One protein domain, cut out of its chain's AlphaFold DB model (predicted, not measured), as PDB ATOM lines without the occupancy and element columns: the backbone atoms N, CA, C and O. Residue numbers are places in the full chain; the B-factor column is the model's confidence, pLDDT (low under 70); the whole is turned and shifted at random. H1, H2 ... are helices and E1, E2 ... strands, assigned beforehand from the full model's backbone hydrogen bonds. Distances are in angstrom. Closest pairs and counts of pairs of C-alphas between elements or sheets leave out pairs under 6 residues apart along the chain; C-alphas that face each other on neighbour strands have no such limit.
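What this domain is: This is residues 498 to 628 of the 714 residues of an uncharacterized protein of Aquilegia coerulea (UniProt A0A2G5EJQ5). A strongly twisted sheet of four antiparallel strands curls like part of a barrel but is left open, with E1 and E4 apart at its edges. The short helices H2 and H3 pack on one face of it, H5 lies beyond them away from the sheet, and H4 packs on the first part of the long strand E2. The printed part has 131 residues, with named elements in the order H1 H2 H3 E1 E2 E3 E4 H4 H5, and the sheet's order is E1 - E2 - E3 - E4. The class is mixed, helices and strands; the whole is compact, with a radius of gyration of the C-alphas of 14.5 A and spans of 38 by 36 by 24 A.

Where its parts are: In the sheet, E1 is residues 528 to 534, E2 residues 540 to 559 with 21.1 A from first to last C-alpha, E3 residues 562 to 572 with 26.3 A, and E4 residues 575 to 580. E2 bends by 144 degrees at residue 556 and E3 by 68 degrees at residue 565. H1 is residues 498 to 501 and begins at C-alpha 498 (-0.180, 1.268, 13.865). H2 is residues 507 to 515, H3 residues 520 to 524, and H4 residues 591 to 602, 16.2 A long. H5, residues 611 to 628, is 25.6 A long and ends at C-alpha 628 (-8.363, 17.886, 25.061).

How they stand to each other: E1 to E4 form a meander, each strand the antiparallel neighbour of the one before, and each successive pair is a hairpin. N 531 and O 543 are 3.0 A apart between E1 and E2, N 551 and O 567 2.9 A between E2 and E3, and N 570 and O 577 2.8 A between E3 and E4, within hydrogen-bond range. The pairing of E2 is staggered: residues 540 to 546 pair with E1 and 546 to 559 with E3. H3 is on the sheet over E2, at a height of 8.3 A, with Asn 521 and Thr 550 their closest C-alphas at 5.6 A. H2 is on the same face as H3, at a height of 6.9 A, and touches H3, with the C-alphas of Leu 513 and Phe 520 closest at 6.3 A. H4 is on the sheet at a height of 9.8 A; the closest C-alphas of H4 and E2 are those of Glu 593 and Lys 543, 5.9 A apart. H5 is not on the sheet; H3 and H5 are near each other, and H1 is close to H5 but not clearly touching, with the C-alphas of Asn 499 and Val 614 closest at 7.2 A. In H3, H4 and H5 every O i to N i+4 pair is within hydrogen-bond range, in H2 4 of 5, and H1 is too short for such a pair.

The domain as a whole: The C-alphas farthest apart, those of Gln 537 and Asn 627, are 41.9 A apart. The printed part has no cut, and no link is long. The mean pLDDT of the printed part is 78.5, with 19 residues under 70, among them 534 to 541 and 558 to 562.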
ATOM      1  N   HIS A 498       0.601   0.166  14.416       81.56
ATOM      2  CA  HIS A 498      -0.180   1.268  13.865       81.56
ATOM      3  C   HIS A 498      -1.652   1.109  14.248       81.56
ATOM      4  O   HIS A 498      -2.184   1.942  14.984       81.56
ATOM      5  N   ASN A 499      -2.282   0.012  13.828       85.25
ATOM      6  CA  ASN A 499      -3.705  -0.245  14.035       85.25
ATOM      7  C   ASN A 499      -4.086  -0.290  15.526       85.25
ATOM      8  O   ASN A 499      -5.099   0.295  15.910       85.25
ATOM      9  N   ILE A 500      -3.272  -0.923  16.382       85.44
ATOM     10  CA  ILE A 500      -3.517  -0.938  17.835       85.44
ATOM     11  C   ILE A 500      -3.257   0.443  18.457       85.44
ATOM     12  O   ILE A 500      -4.006   0.864  19.338       85.44
ATOM     13  N   GLY A 501      -2.275   1.206  17.962       84.06
ATOM     14  CA  GLY A 501      -1.985   2.570  18.423       84.06
ATOM     15  C   GLY A 501      -3.135   3.561  18.195       84.06
ATOM     16  O   GLY A 501      -3.324   4.489  18.994       84.06
ATOM     17  N   LEU A 502      -3.958   3.333  17.164       83.31
ATOM     18  CA  LEU A 502      -5.178   4.111  16.909       83.31
ATOM     19  C   LEU A 502      -6.261   3.913  17.985       83.31
ATOM     20  O   LEU A 502      -7.093   4.796  18.173       83.31
ATOM     21  N   ILE A 503      -6.246   2.780  18.695       87.31
ATOM     22  CA  ILE A 503      -7.241   2.386  19.709       87.31
ATOM     23  C   ILE A 503      -6.614   2.123  21.092       87.31
ATOM     24  O   ILE A 503      -7.203   1.444  21.937       87.31
ATOM     25  N   TYR A 504      -5.419   2.672  21.325       89.19
ATOM     26  CA  TYR A 504      -4.688   2.569  22.584       89.19
ATOM     27  C   TYR A 504      -4.970   3.766  23.511       89.19
ATOM     28  O   TYR A 504      -4.782   4.932  23.134       89.19
ATOM     29  N   LEU A 505      -5.396   3.469  24.741       87.44
ATOM     30  CA  LEU A 505      -5.625   4.433  25.815       87.44
ATOM     31  C   LEU A 505      -4.433   4.471  26.785       87.44
ATOM     32  O   LEU A 505      -4.083   3.472  27.418       87.44
ATOM     33  N   LYS A 506      -3.850   5.665  26.927       88.62
ATOM     34  CA  LYS A 506      -2.901   6.029  27.990       88.62
ATOM     35  C   LYS A 506      -3.687   6.489  29.228       88.62
ATOM     36  O   LYS A 506      -4.776   7.047  29.076       88.62
ATOM     37  N   ARG A 507      -3.146   6.280  30.437       85.38
ATOM     38  CA  ARG A 507      -3.795   6.637  31.720       85.38
ATOM     39  C   ARG A 507      -4.318   8.075  31.732       85.38
ATOM     40  O   ARG A 507      -5.471   8.284  32.081       85.38
ATOM     41  N   ASN A 508      -3.517   9.031  31.263       82.12
ATOM     42  CA  ASN A 508      -3.901  10.445  31.242       82.12
ATOM     43  C   ASN A 508      -5.161  10.729  30.401       82.12
ATOM     44  O   ASN A 508      -5.951  11.589  30.767       82.12
ATOM     45  N   VAL A 509      -5.399   9.988  29.311       83.56
ATOM     46  CA  VAL A 509      -6.633  10.123  28.513       83.56
ATOM     47  C   VAL A 509      -7.833   9.527  29.254       83.56
ATOM     48  O   VAL A 509      -8.926  10.072  29.179       83.56
ATOM     49  N   VAL A 510      -7.643   8.443  30.014       84.50
ATOM     50  CA  VAL A 510      -8.693   7.893  30.894       84.50
ATOM     51  C   VAL A 510      -9.006   8.863  32.043       84.50
ATOM     52  O   VAL A 510     -10.159   8.988  32.440       84.50
ATOM     53  N   GLU A 511      -8.000   9.581  32.547       83.44
ATOM     54  CA  GLU A 511      -8.141  10.599  33.597       83.44
ATOM     55  C   GLU A 511      -8.772  11.906  33.085       83.44
ATOM     56  O   GLU A 511      -9.557  12.503  33.821       83.44
ATOM     57  N   ASP A 512      -8.534  12.320  31.835       80.25
ATOM     58  CA  ASP A 512      -9.316  13.369  31.153       80.25
ATOM     59  C   ASP A 512     -10.801  12.937  31.037       80.25
ATOM     60  O   ASP A 512     -11.693  13.659  31.477       80.25
ATOM     61  N   LEU A 513     -11.073  11.718  30.544       80.88
ATOM     62  CA  LEU A 513     -12.433  11.195  30.287       80.88
ATOM     63  C   LEU A 513     -13.320  10.988  31.529       80.88
ATOM     64  O   LEU A 513     -14.523  10.781  31.390       80.88
ATOM     65  N   LEU A 514     -12.758  11.043  32.738       80.25
ATOM     66  CA  LEU A 514     -13.503  10.911  33.997       80.25
ATOM     67  C   LEU A 514     -14.357  12.141  34.360       80.25
ATOM     68  O   LEU A 514     -15.075  12.100  35.360       80.25
ATOM     69  N   GLU A 515     -14.283  13.222  33.581       73.81
ATOM     70  CA  GLU A 515     -15.144  14.403  33.741       73.81
ATOM     71  C   GLU A 515     -16.592  14.113  33.295       73.81
ATOM     72  O   GLU A 515     -17.534  14.436  34.023       73.81
ATOM     73  N   ASP A 516     -16.782  13.395  32.183       74.69
ATOM     74  CA  ASP A 516     -18.097  13.015  31.645       74.69
ATOM     75  C   ASP A 516     -18.584  11.660  32.199       74.69
ATOM     76  O   ASP A 516     -18.743  10.665  31.482       74.69
ATOM     77  N   ILE A 517     -18.845  11.634  33.511       72.81
ATOM     78  CA  ILE A 517     -19.246  10.452  34.304       72.81
ATOM     79  C   ILE A 517     -20.331   9.590  33.631       72.81
ATOM     80  O   ILE A 517     -20.260   8.363  33.699       72.81
ATOM     81  N   ASP A 518     -21.322  10.215  32.990       72.12
ATOM     82  CA  ASP A 518     -22.485   9.525  32.415       72.12
ATOM     83  C   ASP A 518     -22.200   8.846  31.061       72.12
ATOM     84  O   ASP A 518     -22.967   7.979  30.644       72.12
ATOM     85  N   THR A 519     -21.099   9.192  30.382       77.81
ATOM     86  CA  THR A 519     -20.686   8.575  29.100       77.81
ATOM     87  C   THR A 519     -19.377   7.785  29.194       77.81
ATOM     88  O   THR A 519     -19.046   7.033  28.277       77.81
ATOM     89  N   PHE A 520     -18.656   7.885  30.319       81.00
ATOM     90  CA  PHE A 520     -17.356   7.249  30.562       81.00
ATOM     91  C   PHE A 520     -17.287   5.768  30.139       81.00
ATOM     92  O   PHE A 520     -16.345   5.376  29.455       81.00
ATOM     93  N   ASN A 521     -18.298   4.961  30.484       81.81
ATOM     94  CA  ASN A 521     -18.350   3.531  30.153       81.81
ATOM     95  C   ASN A 521     -18.352   3.300  28.626       81.81
ATOM     96  O   ASN A 521     -17.449   2.649  28.095       81.81
ATOM     97  N   ASP A 522     -19.287   3.928  27.906       79.56
ATOM     98  CA  ASP A 522     -19.385   3.843  26.440       79.56
ATOM     99  C   ASP A 522     -18.120   4.365  25.733       79.56
ATOM    100  O   ASP A 522     -17.755   3.872  24.660       79.56
ATOM    101  N   MET A 523     -17.421   5.333  26.339       79.44
ATOM    102  CA  MET A 523     -16.183   5.906  25.801       79.44
ATOM    103  C   MET A 523     -14.934   5.040  26.013       79.44
ATOM    104  O   MET A 523     -14.030   5.118  25.183       79.44
ATOM    105  N   VAL A 524     -14.849   4.215  27.066       81.88
ATOM    106  CA  VAL A 524     -13.664   3.356  27.313       81.88
ATOM    107  C   VAL A 524     -13.839   1.903  26.860       81.88
ATOM    108  O   VAL A 524     -12.843   1.199  26.664       81.88
ATOM    109  N   VAL A 525     -15.071   1.430  26.650       83.75
ATOM    110  CA  VAL A 525     -15.346   0.024  26.309       83.75
ATOM    111  C   VAL A 525     -14.700  -0.409  24.991       83.75
ATOM    112  O   VAL A 525     -14.888   0.166  23.916       83.75
ATOM    113  N   GLY A 526     -13.957  -1.512  25.060       81.06
ATOM    114  CA  GLY A 526     -13.318  -2.201  23.944       81.06
ATOM    115  C   GLY A 526     -12.194  -1.422  23.263       81.06
ATOM    116  O   GLY A 526     -11.965  -1.658  22.075       81.06
ATOM    117  N   TYR A 527     -11.562  -0.480  23.960       88.75
ATOM    118  CA  TYR A 527     -10.222   0.018  23.635       88.75
ATOM    119  C   TYR A 527      -9.158  -0.860  24.310       88.75
ATOM    120  O   TYR A 527      -9.482  -1.688  25.168       88.75
ATOM    121  N   PHE A 528      -7.889  -0.687  23.937       88.12
ATOM    122  CA  PHE A 528      -6.771  -1.378  24.580       88.12
ATOM    123  C   PHE A 528      -6.069  -0.485  25.602       88.12
ATOM    124  O   PHE A 528      -5.774   0.678  25.328       88.12
ATOM    125  N   VAL A 529      -5.748  -1.060  26.760       88.31
ATOM    126  CA  VAL A 529      -4.897  -0.461  27.797       88.31
ATOM    127  C   VAL A 529      -3.677  -1.347  28.043       88.31
ATOM    128  O   VAL A 529      -3.707  -2.557  27.809       88.31
ATOM    129  N   ARG A 530      -2.589  -0.734  28.513       86.62
ATOM    130  CA  ARG A 530      -1.337  -1.418  28.855       86.62
ATOM    131  C   ARG A 530      -1.238  -1.541  30.370       86.62
ATOM    132  O   ARG A 530      -1.176  -0.519  31.051       86.62
ATOM    133  N   ILE A 531      -1.214  -2.771  30.872       85.56
ATOM    134  CA  ILE A 531      -1.085  -3.091  32.301       85.56
ATOM    135  C   ILE A 531       0.304  -3.658  32.605       85.56
ATOM    136  O   ILE A 531       0.934  -4.251  31.725       85.56
ATOM    137  N   ARG A 532       0.764  -3.514  33.852       80.25
ATOM    138  CA  ARG A 532       1.911  -4.266  34.383       80.25
ATOM    139  C   ARG A 532       1.406  -5.529  35.085       80.25
ATOM    140  O   ARG A 532       0.419  -5.466  35.815       80.25
ATOM    141  N   ILE A 533       2.067  -6.659  34.856       75.69
ATOM    142  CA  ILE A 533       1.790  -7.945  35.504       75.69
ATOM    143  C   ILE A 533       2.990  -8.296  36.383       75.69
ATOM    144  O   ILE A 533       4.037  -8.727  35.891       75.69
ATOM    145  N   ASP A 534       2.818  -8.117  37.691       58.25
ATOM    146  CA  ASP A 534       3.860  -8.321  38.698       58.25
ATOM    147  C   ASP A 534       4.222  -9.811  38.794       58.25
ATOM    148  O   ASP A 534       3.584 -10.610  39.481       58.25
ATOM    149  N   SER A 535       5.250 -10.194  38.038       54.69
ATOM    150  CA  SER A 535       5.705 -11.575  37.887       54.69
ATOM    151  C   SER A 535       6.841 -11.876  38.864       54.69
ATOM    152  O   SER A 535       7.791 -11.106  38.987       54.69
ATOM    153  N   SER A 536       6.791 -13.034  39.525       56.62
ATOM    154  CA  SER A 536       7.675 -13.417  40.645       56.62
ATOM    155  C   SER A 536       9.161 -13.642  40.300       56.62
ATOM    156  O   SER A 536       9.916 -14.128  41.140       56.62
ATOM    157  N   GLN A 537       9.598 -13.297  39.084       54.09
ATOM    158  CA  GLN A 537      10.969 -13.468  38.586       54.09
ATOM    159  C   GLN A 537      11.610 -12.147  38.108       54.09
ATOM    160  O   GLN A 537      12.398 -12.146  37.166       54.09
ATOM    161  N   ASN A 538      11.295 -11.019  38.758       45.91
ATOM    162  CA  ASN A 538      11.952  -9.710  38.568       45.91
ATOM    163  C   ASN A 538      11.987  -9.168  37.120       45.91
ATOM    164  O   ASN A 538      12.818  -8.323  36.789       45.91
ATOM    165  N   GLN A 539      11.068  -9.615  36.264       53.22
ATOM    166  CA  GLN A 539      10.813  -9.027  34.951       53.22
ATOM    167  C   GLN A 539       9.431  -8.372  34.978       53.22
ATOM    168  O   GLN A 539       8.428  -9.051  35.199       53.22
ATOM    169  N   GLU A 540       9.375  -7.056  34.759       56.25
ATOM    170  CA  GLU A 540       8.114  -6.317  34.637       56.25
ATOM    171  C   GLU A 540       7.430  -6.655  33.304       56.25
ATOM    172  O   GLU A 540       7.511  -5.907  32.325       56.25
ATOM    173  N   MET A 541       6.759  -7.806  33.248       64.12
ATOM    174  CA  MET A 541       5.970  -8.186  32.083       64.12
ATOM    175  C   MET A 541       4.782  -7.236  31.943       64.12
ATOM    176  O   MET A 541       3.894  -7.188  32.792       64.12
ATOM    177  N   HIS A 542       4.771  -6.475  30.857       79.94
ATOM    178  CA  HIS A 542       3.659  -5.614  30.488       79.94
ATOM    179  C   HIS A 542       2.792  -6.305  29.435       79.94
ATOM    180  O   HIS A 542       3.269  -7.159  28.683       79.94
ATOM    181  N   LYS A 543       1.498  -5.981  29.411       81.56
ATOM    182  CA  LYS A 543       0.532  -6.632  28.524       81.56
ATOM    183  C   LYS A 543      -0.523  -5.652  28.024       81.56
ATOM    184  O   LYS A 543      -1.073  -4.867  28.795       81.56
ATOM    185  N   LEU A 544      -0.855  -5.773  26.740       85.12
ATOM    186  CA  LEU A 544      -2.042  -5.166  26.146       85.12
ATOM    187  C   LEU A 544      -3.282  -6.006  26.477       85.12
ATOM    188  O   LEU A 544      -3.345  -7.195  26.155       85.12
ATOM    189  N   VAL A 545      -4.272  -5.377  27.103       85.44
ATOM    190  CA  VAL A 545      -5.567  -5.982  27.447       85.44
ATOM    191  C   VAL A 545      -6.706  -5.095  26.957       85.44
ATOM    192  O   VAL A 545      -6.575  -3.873  26.885       85.44
ATOM    193  N   GLN A 546      -7.825  -5.715  26.593       87.25
ATOM    194  CA  GLN A 546      -9.012  -5.007  26.124       87.25
ATOM    195  C   GLN A 546      -9.907  -4.646  27.314       87.25
ATOM    196  O   GLN A 546     -10.199  -5.511  28.141       87.25
ATOM    197  N   VAL A 547     -10.369  -3.396  27.384       87.50
ATOM    198  CA  VAL A 547     -11.392  -2.960  28.350       87.50
ATOM    199  C   VAL A 547     -12.747  -3.549  27.941       87.50
ATOM    200  O   VAL A 547     -13.118  -3.484  26.774       87.50
ATOM    201  N   VAL A 548     -13.500  -4.122  28.875       84.12
ATOM    202  CA  VAL A 548     -14.806  -4.769  28.634       84.12
ATOM    203  C   VAL A 548     -15.966  -3.975  29.247       84.12
ATOM    204  O   VAL A 548     -17.098  -4.106  28.789       84.12
ATOM    205  N   GLY A 549     -15.690  -3.138  30.247       84.31
ATOM    206  CA  GLY A 549     -16.678  -2.343  30.975       84.31
ATOM    207  C   GLY A 549     -16.027  -1.492  32.062       84.31
ATOM    208  O   GLY A 549     -14.802  -1.475  32.205       84.31
ATOM    209  N   THR A 550     -16.852  -0.813  32.855       83.94
ATOM    210  CA  THR A 550     -16.412  -0.059  34.037       83.94
ATOM    211  C   THR A 550     -17.233  -0.459  35.257       83.94
ATOM    212  O   THR A 550     -18.451  -0.265  35.269       83.94
ATOM    213  N   GLU A 551     -16.577  -0.964  36.297       81.88
ATOM    214  CA  GLU A 551     -17.206  -1.282  37.581       81.88
ATOM    215  C   GLU A 551     -17.147  -0.055  38.509       81.88
ATOM    216  O   GLU A 551     -16.201   0.735  38.444       81.88
ATOM    217  N   ARG A 552     -18.152   0.139  39.375       79.56
ATOM    218  CA  ARG A 552     -18.206   1.288  40.296       79.56
ATOM    219  C   ARG A 552     -18.044   0.850  41.749       79.56
ATOM    220  O   ARG A 552     -18.903   0.164  42.295       79.56
ATOM    221  N   THR A 553     -16.957   1.272  42.389       72.25
ATOM    222  CA  THR A 553     -16.632   0.897  43.770       72.25
ATOM    223  C   THR A 553     -17.343   1.787  44.798       72.25
ATOM    224  O   THR A 553     -17.545   2.983  44.566       72.25
ATOM    225  N   PRO A 554     -17.682   1.252  45.989       63.41
ATOM    226  CA  PRO A 554     -18.162   2.066  47.107       63.41
ATOM    227  C   PRO A 554     -17.035   2.886  47.761       63.41
ATOM    228  O   PRO A 554     -17.305   3.872  48.440       63.41
ATOM    229  N   GLN A 555     -15.773   2.493  47.557       61.56
ATOM    230  CA  GLN A 555     -14.593   3.218  48.024       61.56
ATOM    231  C   GLN A 555     -14.064   4.160  46.934       61.56
ATOM    232  O   GLN A 555     -13.860   3.749  45.788       61.56
ATOM    233  N   LEU A 556     -13.829   5.416  47.320       65.62
ATOM    234  CA  LEU A 556     -13.102   6.418  46.539       65.62
ATOM    235  C   LEU A 556     -11.593   6.207  46.706       65.62
ATOM    236  O   LEU A 556     -11.110   6.067  47.831       65.62
ATOM    237  N   TYR A 557     -10.853   6.253  45.603       75.88
ATOM    238  CA  TYR A 557      -9.389   6.281  45.584       75.88
ATOM    239  C   TYR A 557      -8.894   7.470  44.746       75.88
ATOM    240  O   TYR A 557      -9.688   8.148  44.096       75.88
ATOM    241  N   LYS A 558      -7.592   7.770  44.786       69.50
ATOM    242  CA  LYS A 558      -6.982   8.806  43.936       69.50
ATOM    243  C   LYS A 558      -6.354   8.169  42.696       69.50
ATOM    244  O   LYS A 558      -5.622   7.188  42.831       69.50
ATOM    245  N   SER A 559      -6.604   8.747  41.524       67.88
ATOM    246  CA  SER A 559      -5.840   8.497  40.298       67.88
ATOM    247  C   SER A 559      -5.327   9.845  39.799       67.88
ATOM    248  O   SER A 559      -6.116  10.730  39.462       67.88
ATOM    249  N   GLY A 560      -4.010  10.043  39.899       65.56
ATOM    250  CA  GLY A 560      -3.402  11.368  39.802       65.56
ATOM    251  C   GLY A 560      -4.039  12.349  40.795       65.56
ATOM    252  O   GLY A 560      -4.174  12.065  41.989       65.56
ATOM    253  N   GLU A 561      -4.469  13.497  40.282       61.62
ATOM    254  CA  GLU A 561      -5.114  14.570  41.047       61.62
ATOM    255  C   GLU A 561      -6.604  14.306  41.339       61.62
ATOM    256  O   GLU A 561      -7.161  14.869  42.286       61.62
ATOM    257  N   LYS A 562      -7.264  13.436  40.560       69.38
ATOM    258  CA  LYS A 562      -8.718  13.221  40.612       69.38
ATOM    259  C   LYS A 562      -9.086  12.098  41.593       69.38
ATOM    260  O   LYS A 562      -8.467  11.033  41.625       69.38
ATOM    261  N   THR A 563     -10.128  12.309  42.402       74.38
ATOM    262  CA  THR A 563     -10.711  11.259  43.260       74.38
ATOM    263  C   THR A 563     -11.794  10.496  42.508       74.38
ATOM    264  O   THR A 563     -12.816  11.071  42.139       74.38
ATOM    265  N   THR A 564     -11.593   9.198  42.315       73.50
ATOM    266  CA  THR A 564     -12.381   8.342  41.426       73.50
ATOM    267  C   THR A 564     -12.991   7.169  42.186       73.50
ATOM    268  O   THR A 564     -12.349   6.594  43.065       73.50
ATOM    269  N   ASN A 565     -14.214   6.770  41.826       80.19
ATOM    270  CA  ASN A 565     -14.834   5.524  42.294       80.19
ATOM    271  C   ASN A 565     -15.188   4.566  41.145       80.19
ATOM    272  O   ASN A 565     -16.125   3.780  41.246       80.19
ATOM    273  N   PHE A 566     -14.437   4.657  40.047       81.62
ATOM    274  CA  PHE A 566     -14.538   3.780  38.886       81.62
ATOM    275  C   PHE A 566     -13.305   2.887  38.777       81.62
ATOM    276  O   PHE A 566     -12.185   3.321  39.044       81.62
ATOM    277  N   MET A 567     -13.524   1.654  38.348       82.88
ATOM    278  CA  MET A 567     -12.512   0.658  38.022       82.88
ATOM    279  C   MET A 567     -12.754   0.189  36.584       82.88
ATOM    280  O   MET A 567     -13.888   0.221  36.103       82.88
ATOM    281  N   LEU A 568     -11.711  -0.256  35.891       84.50
ATOM    282  CA  LEU A 568     -11.837  -0.797  34.538       84.50
ATOM    283  C   LEU A 568     -11.990  -2.317  34.622       84.50
ATOM    284  O   LEU A 568     -11.121  -2.991  35.173       84.50
ATOM    285  N   GLU A 569     -13.058  -2.866  34.046       86.25
ATOM    286  CA  GLU A 569     -13.103  -4.296  33.749       86.25
ATOM    287  C   GLU A 569     -12.242  -4.551  32.508       86.25
ATOM    288  O   GLU A 569     -12.505  -3.987  31.444       86.25
ATOM    289  N   ILE A 570     -11.243  -5.422  32.607       86.94
ATOM    290  CA  ILE A 570     -10.405  -5.863  31.485       86.94
ATOM    291  C   ILE A 570     -10.620  -7.350  31.185       86.94
ATOM    292  O   ILE A 570     -10.964  -8.136  32.068       86.94
ATOM    293  N   SER A 571     -10.384  -7.756  29.935       82.31
ATOM    294  CA  SER A 571     -10.279  -9.170  29.559       82.31
ATOM    295  C   SER A 571      -8.835  -9.646  29.700       82.31
ATOM    296  O   SER A 571      -7.952  -9.200  28.959       82.31
ATOM    297  N   ASN A 572      -8.589 -10.579  30.622       77.44
ATOM    298  CA  ASN A 572      -7.283 -11.196  30.823       77.44
ATOM    299  C   ASN A 572      -7.368 -12.724  30.661       77.44
ATOM    300  O   ASN A 572      -7.908 -13.438  31.505       77.44
ATOM    301  N   LEU A 573      -6.835 -13.229  29.539       65.62
ATOM    302  CA  LEU A 573      -6.708 -14.653  29.161       65.62
ATOM    303  C   LEU A 573      -8.004 -15.486  29.058       65.62
ATOM    304  O   LEU A 573      -7.917 -16.628  28.624       65.62
ATOM    305  N   SER A 574      -9.158 -14.974  29.492       59.28
ATOM    306  CA  SER A 574     -10.532 -15.532  29.403       59.28
ATOM    307  C   SER A 574     -11.415 -15.021  30.548       59.28
ATOM    308  O   SER A 574     -12.639 -15.141  30.487       59.28
ATOM    309  N   LYS A 575     -10.815 -14.465  31.608       71.44
ATOM    310  CA  LYS A 575     -11.527 -13.915  32.764       71.44
ATOM    311  C   LYS A 575     -11.696 -12.406  32.621       71.44
ATOM    312  O   LYS A 575     -10.804 -11.726  32.115       71.44
ATOM    313  N   LYS A 576     -12.819 -11.895  33.129       79.81
ATOM    314  CA  LYS A 576     -12.934 -10.487  33.514       79.81
ATOM    315  C   LYS A 576     -12.113 -10.258  34.781       79.81
ATOM    316  O   LYS A 576     -12.190 -11.061  35.710       79.81
ATOM    317  N   GLU A 577     -11.352  -9.177  34.806       83.31
ATOM    318  CA  GLU A 577     -10.534  -8.747  35.939       83.31
ATOM    319  C   GLU A 577     -10.740  -7.241  36.145       83.31
ATOM    320  O   GLU A 577     -10.710  -6.481  35.179       83.31
ATOM    321  N   THR A 578     -10.999  -6.810  37.380       82.81
ATOM    322  CA  THR A 578     -11.282  -5.404  37.703       82.81
ATOM    323  C   THR A 578     -10.006  -4.724  38.196       82.81
ATOM    324  O   THR A 578      -9.505  -5.059  39.269       82.81
ATOM    325  N   ILE A 579      -9.488  -3.751  37.438       85.00
ATOM    326  CA  ILE A 579      -8.254  -3.011  37.760       85.00
ATOM    327  C   ILE A 579      -8.532  -1.535  38.095       85.00
ATOM    328  O   ILE A 579      -9.458  -0.937  37.536       85.00
ATOM    329  N   PRO A 580      -7.730  -0.900  38.968       84.25
ATOM    330  CA  PRO A 580      -7.798   0.541  39.178       84.25
ATOM    331  C   PRO A 580      -7.110   1.293  38.033       84.25
ATOM    332  O   PRO A 580      -6.173   0.802  37.401       84.25
ATOM    333  N   ILE A 581      -7.543   2.530  37.790       84.06
ATOM    334  CA  ILE A 581      -7.074   3.353  36.664       84.06
ATOM    335  C   ILE A 581      -5.569   3.652  36.777       84.06
ATOM    336  O   ILE A 581      -4.861   3.629  35.771       84.06
ATOM    337  N   HIS A 582      -5.034   3.787  37.996       77.88
ATOM    338  CA  HIS A 582      -3.599   3.988  38.221       77.88
ATOM    339  C   HIS A 582      -2.714   2.813  37.747       77.88
ATOM    340  O   HIS A 582      -1.532   3.026  37.472       77.88
ATOM    341  N   SER A 583      -3.251   1.596  37.589       82.69
ATOM    342  CA  SER A 583      -2.507   0.445  37.041       82.69
ATOM    343  C   SER A 583      -2.315   0.505  35.519       82.69
ATOM    344  O   SER A 583      -1.509  -0.253  34.976       82.69
ATOM    345  N   VAL A 584      -3.016   1.402  34.817       85.44
ATOM    346  CA  VAL A 584      -2.798   1.661  33.385       85.44
ATOM    347  C   VAL A 584      -1.497   2.445  33.196       85.44
ATOM    348  O   VAL A 584      -1.213   3.392  33.934       85.44
ATOM    349  N   SER A 585      -0.696   2.070  32.198       84.12
ATOM    350  CA  SER A 585       0.547   2.762  31.837       84.12
ATOM    351  C   SER A 585       0.313   3.927  30.860       84.12
ATOM    352  O   SER A 585      -0.609   3.898  30.044       84.12
ATOM    353  N   ASN A 586       1.184   4.940  30.914       84.94
ATOM    354  CA  ASN A 586       1.291   6.013  29.910       84.94
ATOM    355  C   ASN A 586       2.354   5.723  28.826       84.94
ATOM    356  O   ASN A 586       2.446   6.458  27.840       84.94
ATOM    357  N   GLN A 587       3.181   4.688  29.020       82.81
ATOM    358  CA  GLN A 587       4.241   4.297  28.086       82.81
ATOM    359  C   GLN A 587       3.660   3.664  26.818       82.81
ATOM    360  O   GLN A 587       2.645   2.973  26.866       82.81
ATOM    361  N   GLU A 588       4.340   3.853  25.691       80.56
ATOM    362  CA  GLU A 588       4.015   3.148  24.449       80.56
ATOM    363  C   GLU A 588       4.402   1.665  24.527       80.56
ATOM    364  O   GLU A 588       5.284   1.271  25.292       80.56
ATOM    365  N   PHE A 589       3.677   0.837  23.777       83.38
ATOM    366  CA  PHE A 589       3.807  -0.617  23.794       83.38
ATOM    367  C   PHE A 589       4.751  -1.113  22.686       83.38
ATOM    368  O   PHE A 589       4.937  -0.470  21.653       83.38
ATOM    369  N   SER A 590       5.339  -2.282  22.916       84.69
ATOM    370  CA  SER A 590       6.311  -2.940  22.036       84.69
ATOM    371  C   SER A 590       5.667  -3.841  20.971       84.69
ATOM    372  O   SER A 590       4.508  -4.246  21.087       84.69
ATOM    373  N   GLU A 591       6.437  -4.233  19.945       83.69
ATOM    374  CA  GLU A 591       5.956  -5.237  18.983       83.69
ATOM    375  C   GLU A 591       5.796  -6.632  19.611       83.69
ATOM    376  O   GLU A 591       4.942  -7.409  19.178       83.69
ATOM    377  N   ASP A 592       6.562  -6.939  20.661       80.44
ATOM    378  CA  ASP A 592       6.416  -8.171  21.437       80.44
ATOM    379  C   ASP A 592       5.076  -8.206  22.187       80.44
ATOM    380  O   ASP A 592       4.390  -9.227  22.175       80.44
ATOM    381  N   GLU A 593       4.608  -7.078  22.728       83.56
ATOM    382  CA  GLU A 593       3.256  -6.975  23.296       83.56
ATOM    383  C   GLU A 593       2.168  -7.164  22.220       83.56
ATOM    384  O   GLU A 593       1.183  -7.870  22.459       83.56
ATOM    385  N   CYS A 594       2.363  -6.640  21.001       83.06
ATOM    386  CA  CYS A 594       1.496  -6.960  19.858       83.06
ATOM    387  C   CYS A 594       1.573  -8.441  19.456       83.06
ATOM    388  O   CYS A 594       0.572  -9.020  19.035       83.06
ATOM    389  N   LYS A 595       2.734  -9.087  19.578       83.38
ATOM    390  CA  LYS A 595       2.921 -10.520  19.309       83.38
ATOM    391  C   LYS A 595       2.182 -11.384  20.334       83.38
ATOM    392  O   LYS A 595       1.404 -12.246  19.925       83.38
ATOM    393  N   CYS A 596       2.297 -11.087  21.624       80.12
ATOM    394  CA  CYS A 596       1.521 -11.756  22.670       80.12
ATOM    395  C   CYS A 596       0.005 -11.512  22.530       80.12
ATOM    396  O   CYS A 596      -0.793 -12.402  22.834       80.12
ATOM    397  N   LEU A 597      -0.418 -10.346  22.021       82.69
ATOM    398  CA  LEU A 597      -1.822 -10.084  21.678       82.69
ATOM    399  C   LEU A 597      -2.283 -10.915  20.464       82.69
ATOM    400  O   LEU A 597      -3.335 -11.551  20.530       82.69
ATOM    401  N   ARG A 598      -1.474 -10.993  19.394       82.56
ATOM    402  CA  ARG A 598      -1.703 -11.876  18.229       82.56
ATOM    403  C   ARG A 598      -1.850 -13.339  18.651       82.56
ATOM    404  O   ARG A 598      -2.741 -14.031  18.167       82.56
ATOM    405  N   GLU A 599      -1.008 -13.809  19.563       80.19
ATOM    406  CA  GLU A 599      -1.065 -15.167  20.116       80.19
ATOM    407  C   GLU A 599      -2.310 -15.372  21.000       80.19
ATOM    408  O   GLU A 599      -3.004 -16.376  20.850       80.19
ATOM    409  N   SER A 600      -2.681 -14.388  21.829       79.88
ATOM    410  CA  SER A 600      -3.912 -14.427  22.642       79.88
ATOM    411  C   SER A 600      -5.190 -14.498  21.790       79.88
ATOM    412  O   SER A 600      -6.126 -15.215  22.145       79.88
ATOM    413  N   ILE A 601      -5.226 -13.792  20.654       81.81
ATOM    414  CA  ILE A 601      -6.352 -13.812  19.704       81.81
ATOM    415  C   ILE A 601      -6.385 -15.133  18.918       81.81
ATOM    416  O   ILE A 601      -7.453 -15.725  18.774       81.81
ATOM    417  N   LYS A 602      -5.229 -15.674  18.495       78.88
ATOM    418  CA  LYS A 602      -5.135 -17.015  17.873       78.88
ATOM    419  C   LYS A 602      -5.602 -18.146  18.797       78.88
ATOM    420  O   LYS A 602      -6.122 -19.145  18.313       78.88
ATOM    421  N   LEU A 603      -5.431 -17.985  20.108       75.44
ATOM    422  CA  LEU A 603      -5.936 -18.905  21.134       75.44
ATOM    423  C   LEU A 603      -7.419 -18.668  21.497       75.44
ATOM    424  O   LEU A 603      -7.940 -19.346  22.378       75.44
ATOM    425  N   GLY A 604      -8.103 -17.716  20.849       70.75
ATOM    426  CA  GLY A 604      -9.519 -17.406  21.090       70.75
ATOM    427  C   GLY A 604      -9.808 -16.695  22.419       70.75
ATOM    428  O   GLY A 604     -10.964 -16.613  22.825       70.75
ATOM    429  N   LEU A 605      -8.780 -16.187  23.110       68.56
ATOM    430  CA  LEU A 605      -8.897 -15.604  24.457       68.56
ATOM    431  C   LEU A 605      -9.345 -14.132  24.439       68.56
ATOM    432  O   LEU A 605      -9.745 -13.584  25.465       68.56
ATOM    433  N   VAL A 606      -9.245 -13.491  23.273       73.69
ATOM    434  CA  VAL A 606      -9.681 -12.122  22.973       73.69
ATOM    435  C   VAL A 606     -10.337 -12.155  21.591       73.69
ATOM    436  O   VAL A 606      -9.850 -12.846  20.695       73.69
ATOM    437  N   SER A 607     -11.445 -11.436  21.407       73.38
ATOM    438  CA  SER A 607     -12.145 -11.381  20.121       73.38
ATOM    439  C   SER A 607     -11.349 -10.587  19.081       73.38
ATOM    440  O   SER A 607     -10.745  -9.555  19.375       73.38
ATOM    441  N   HIS A 608     -11.359 -11.063  17.835       76.75
ATOM    442  CA  HIS A 608     -10.717 -10.353  16.734       76.75
ATOM    443  C   HIS A 608     -11.555  -9.133  16.331       76.75
ATOM    444  O   HIS A 608     -12.745  -9.265  16.047       76.75
ATOM    445  N   MET A 609     -10.939  -7.949  16.276       78.81
ATOM    446  CA  MET A 609     -11.606  -6.735  15.790       78.81
ATOM    447  C   MET A 609     -11.620  -6.674  14.258       78.81
ATOM    448  O   MET A 609     -10.684  -7.144  13.601       78.81
ATOM    449  N   THR A 610     -12.667  -6.069  13.695       84.19
ATOM    450  CA  THR A 610     -12.753  -5.765  12.256       84.19
ATOM    451  C   THR A 610     -12.227  -4.362  11.948       84.19
ATOM    452  O   THR A 610     -12.167  -3.497  12.830       84.19
ATOM    453  N   VAL A 611     -11.877  -4.105  10.686       80.81
ATOM    454  CA  VAL A 611     -11.397  -2.798  10.203       80.81
ATOM    455  C   VAL A 611     -12.382  -1.674  10.541       80.81
ATOM    456  O   VAL A 611     -11.971  -0.644  11.074       80.81
ATOM    457  N   GLY A 612     -13.687  -1.888  10.339       78.94
ATOM    458  CA  GLY A 612     -14.720  -0.900  10.666       78.94
ATOM    459  C   GLY A 612     -14.830  -0.597  12.167       78.94
ATOM    460  O   GLY A 612     -15.081   0.548  12.551       78.94
ATOM    461  N   GLN A 613     -14.587  -1.586  13.036       81.50
ATOM    462  CA  GLN A 613     -14.553  -1.375  14.488       81.50
ATOM    463  C   GLN A 613     -13.323  -0.565  14.918       81.50
ATOM    464  O   GLN A 613     -13.463   0.356  15.726       81.50
ATOM    465  N   VAL A 614     -12.141  -0.876  14.368       84.62
ATOM    466  CA  VAL A 614     -10.910  -0.100  14.608       84.62
ATOM    467  C   VAL A 614     -11.103   1.339  14.130       84.62
ATOM    468  O   VAL A 614     -10.881   2.265  14.904       84.62
ATOM    469  N   GLN A 615     -11.606   1.540  12.907       80.25
ATOM    470  CA  GLN A 615     -11.834   2.865  12.326       80.25
ATOM    471  C   GLN A 615     -12.798   3.718  13.163       80.25
ATOM    472  O   GLN A 615     -12.483   4.865  13.482       80.25
ATOM    473  N   LYS A 616     -13.953   3.168  13.565       84.00
ATOM    474  CA  LYS A 616     -14.952   3.911  14.353       84.00
ATOM    475  C   LYS A 616     -14.391   4.370  15.705       84.00
ATOM    476  O   LYS A 616     -14.674   5.488  16.131       84.00
ATOM    477  N   LYS A 617     -13.580   3.536  16.361       84.75
ATOM    478  CA  LYS A 617     -12.939   3.868  17.645       84.75
ATOM    479  C   LYS A 617     -11.755   4.816  17.491       84.75
ATOM    480  O   LYS A 617     -11.628   5.748  18.276       84.75
ATOM    481  N   ALA A 618     -10.952   4.650  16.443       84.94
ATOM    482  CA  ALA A 618      -9.889   5.587  16.092       84.94
ATOM    483  C   ALA A 618     -10.432   7.012  15.895       84.94
ATOM    484  O   ALA A 618      -9.844   7.965  16.396       84.94
ATOM    485  N   MET A 619     -11.581   7.159  15.224       82.00
ATOM    486  CA  MET A 619     -12.235   8.460  15.042       82.00
ATOM    487  C   MET A 619     -12.700   9.079  16.368       82.00
ATOM    488  O   MET A 619     -12.363  10.229  16.635       82.00
ATOM    489  N   ALA A 620     -13.410   8.325  17.215       82.62
ATOM    490  CA  ALA A 620     -13.898   8.829  18.502       82.62
ATOM    491  C   ALA A 620     -12.750   9.198  19.467       82.62
ATOM    492  O   ALA A 620     -12.761  10.265  20.077       82.62
ATOM    493  N   LEU A 621     -11.707   8.367  19.556       83.00
ATOM    494  CA  LEU A 621     -10.526   8.672  20.367       83.00
ATOM    495  C   LEU A 621      -9.713   9.845  19.802       83.00
ATOM    496  O   LEU A 621      -9.139  10.617  20.570       83.00
ATOM    497  N   GLN A 622      -9.672  10.025  18.479       79.25
ATOM    498  CA  GLN A 622      -9.041  11.200  17.885       79.25
ATOM    499  C   GLN A 622      -9.837  12.480  18.174       79.25
ATOM    500  O   GLN A 622      -9.217  13.505  18.441       79.25
ATOM    501  N   GLU A 623     -11.172  12.433  18.192       79.88
ATOM    502  CA  GLU A 623     -12.022  13.555  18.615       79.88
ATOM    503  C   GLU A 623     -11.747  13.943  20.078       79.88
ATOM    504  O   GLU A 623     -11.449  15.103  20.352       79.88
ATOM    505  N   ILE A 624     -11.704  12.971  20.997       79.44
ATOM    506  CA  ILE A 624     -11.325  13.179  22.409       79.44
ATOM    507  C   ILE A 624      -9.930  13.820  22.531       79.44
ATOM    508  O   ILE A 624      -9.761  14.833  23.214       79.44
ATOM    509  N   ARG A 625      -8.920  13.262  21.846       78.69
ATOM    510  CA  ARG A 625      -7.536  13.776  21.866       78.69
ATOM    511  C   ARG A 625      -7.449  15.200  21.310       78.69
ATOM    512  O   ARG A 625      -6.752  16.031  21.887       78.69
ATOM    513  N   VAL A 626      -8.153  15.491  20.214       78.31
ATOM    514  CA  VAL A 626      -8.201  16.830  19.606       78.31
ATOM    515  C   VAL A 626      -8.923  17.817  20.519       78.31
ATOM    516  O   VAL A 626      -8.407  18.908  20.714       78.31
ATOM    517  N   ASN A 627     -10.040  17.444  21.145       74.12
ATOM    518  CA  ASN A 627     -10.770  18.325  22.061       74.12
ATOM    519  C   ASN A 627      -9.946  18.657  23.319       74.12
ATOM    520  O   ASN A 627      -9.848  19.825  23.687       74.12
ATOM    521  N   SER A 628      -9.271  17.669  23.921       71.50
ATOM    522  CA  SER A 628      -8.363  17.886  25.061       71.50
ATOM    523  C   SER A 628      -7.196  18.826  24.708       71.50
ATOM    524  O   SER A 628      -6.840  19.700  25.502       71.50
TER     525      SER A 628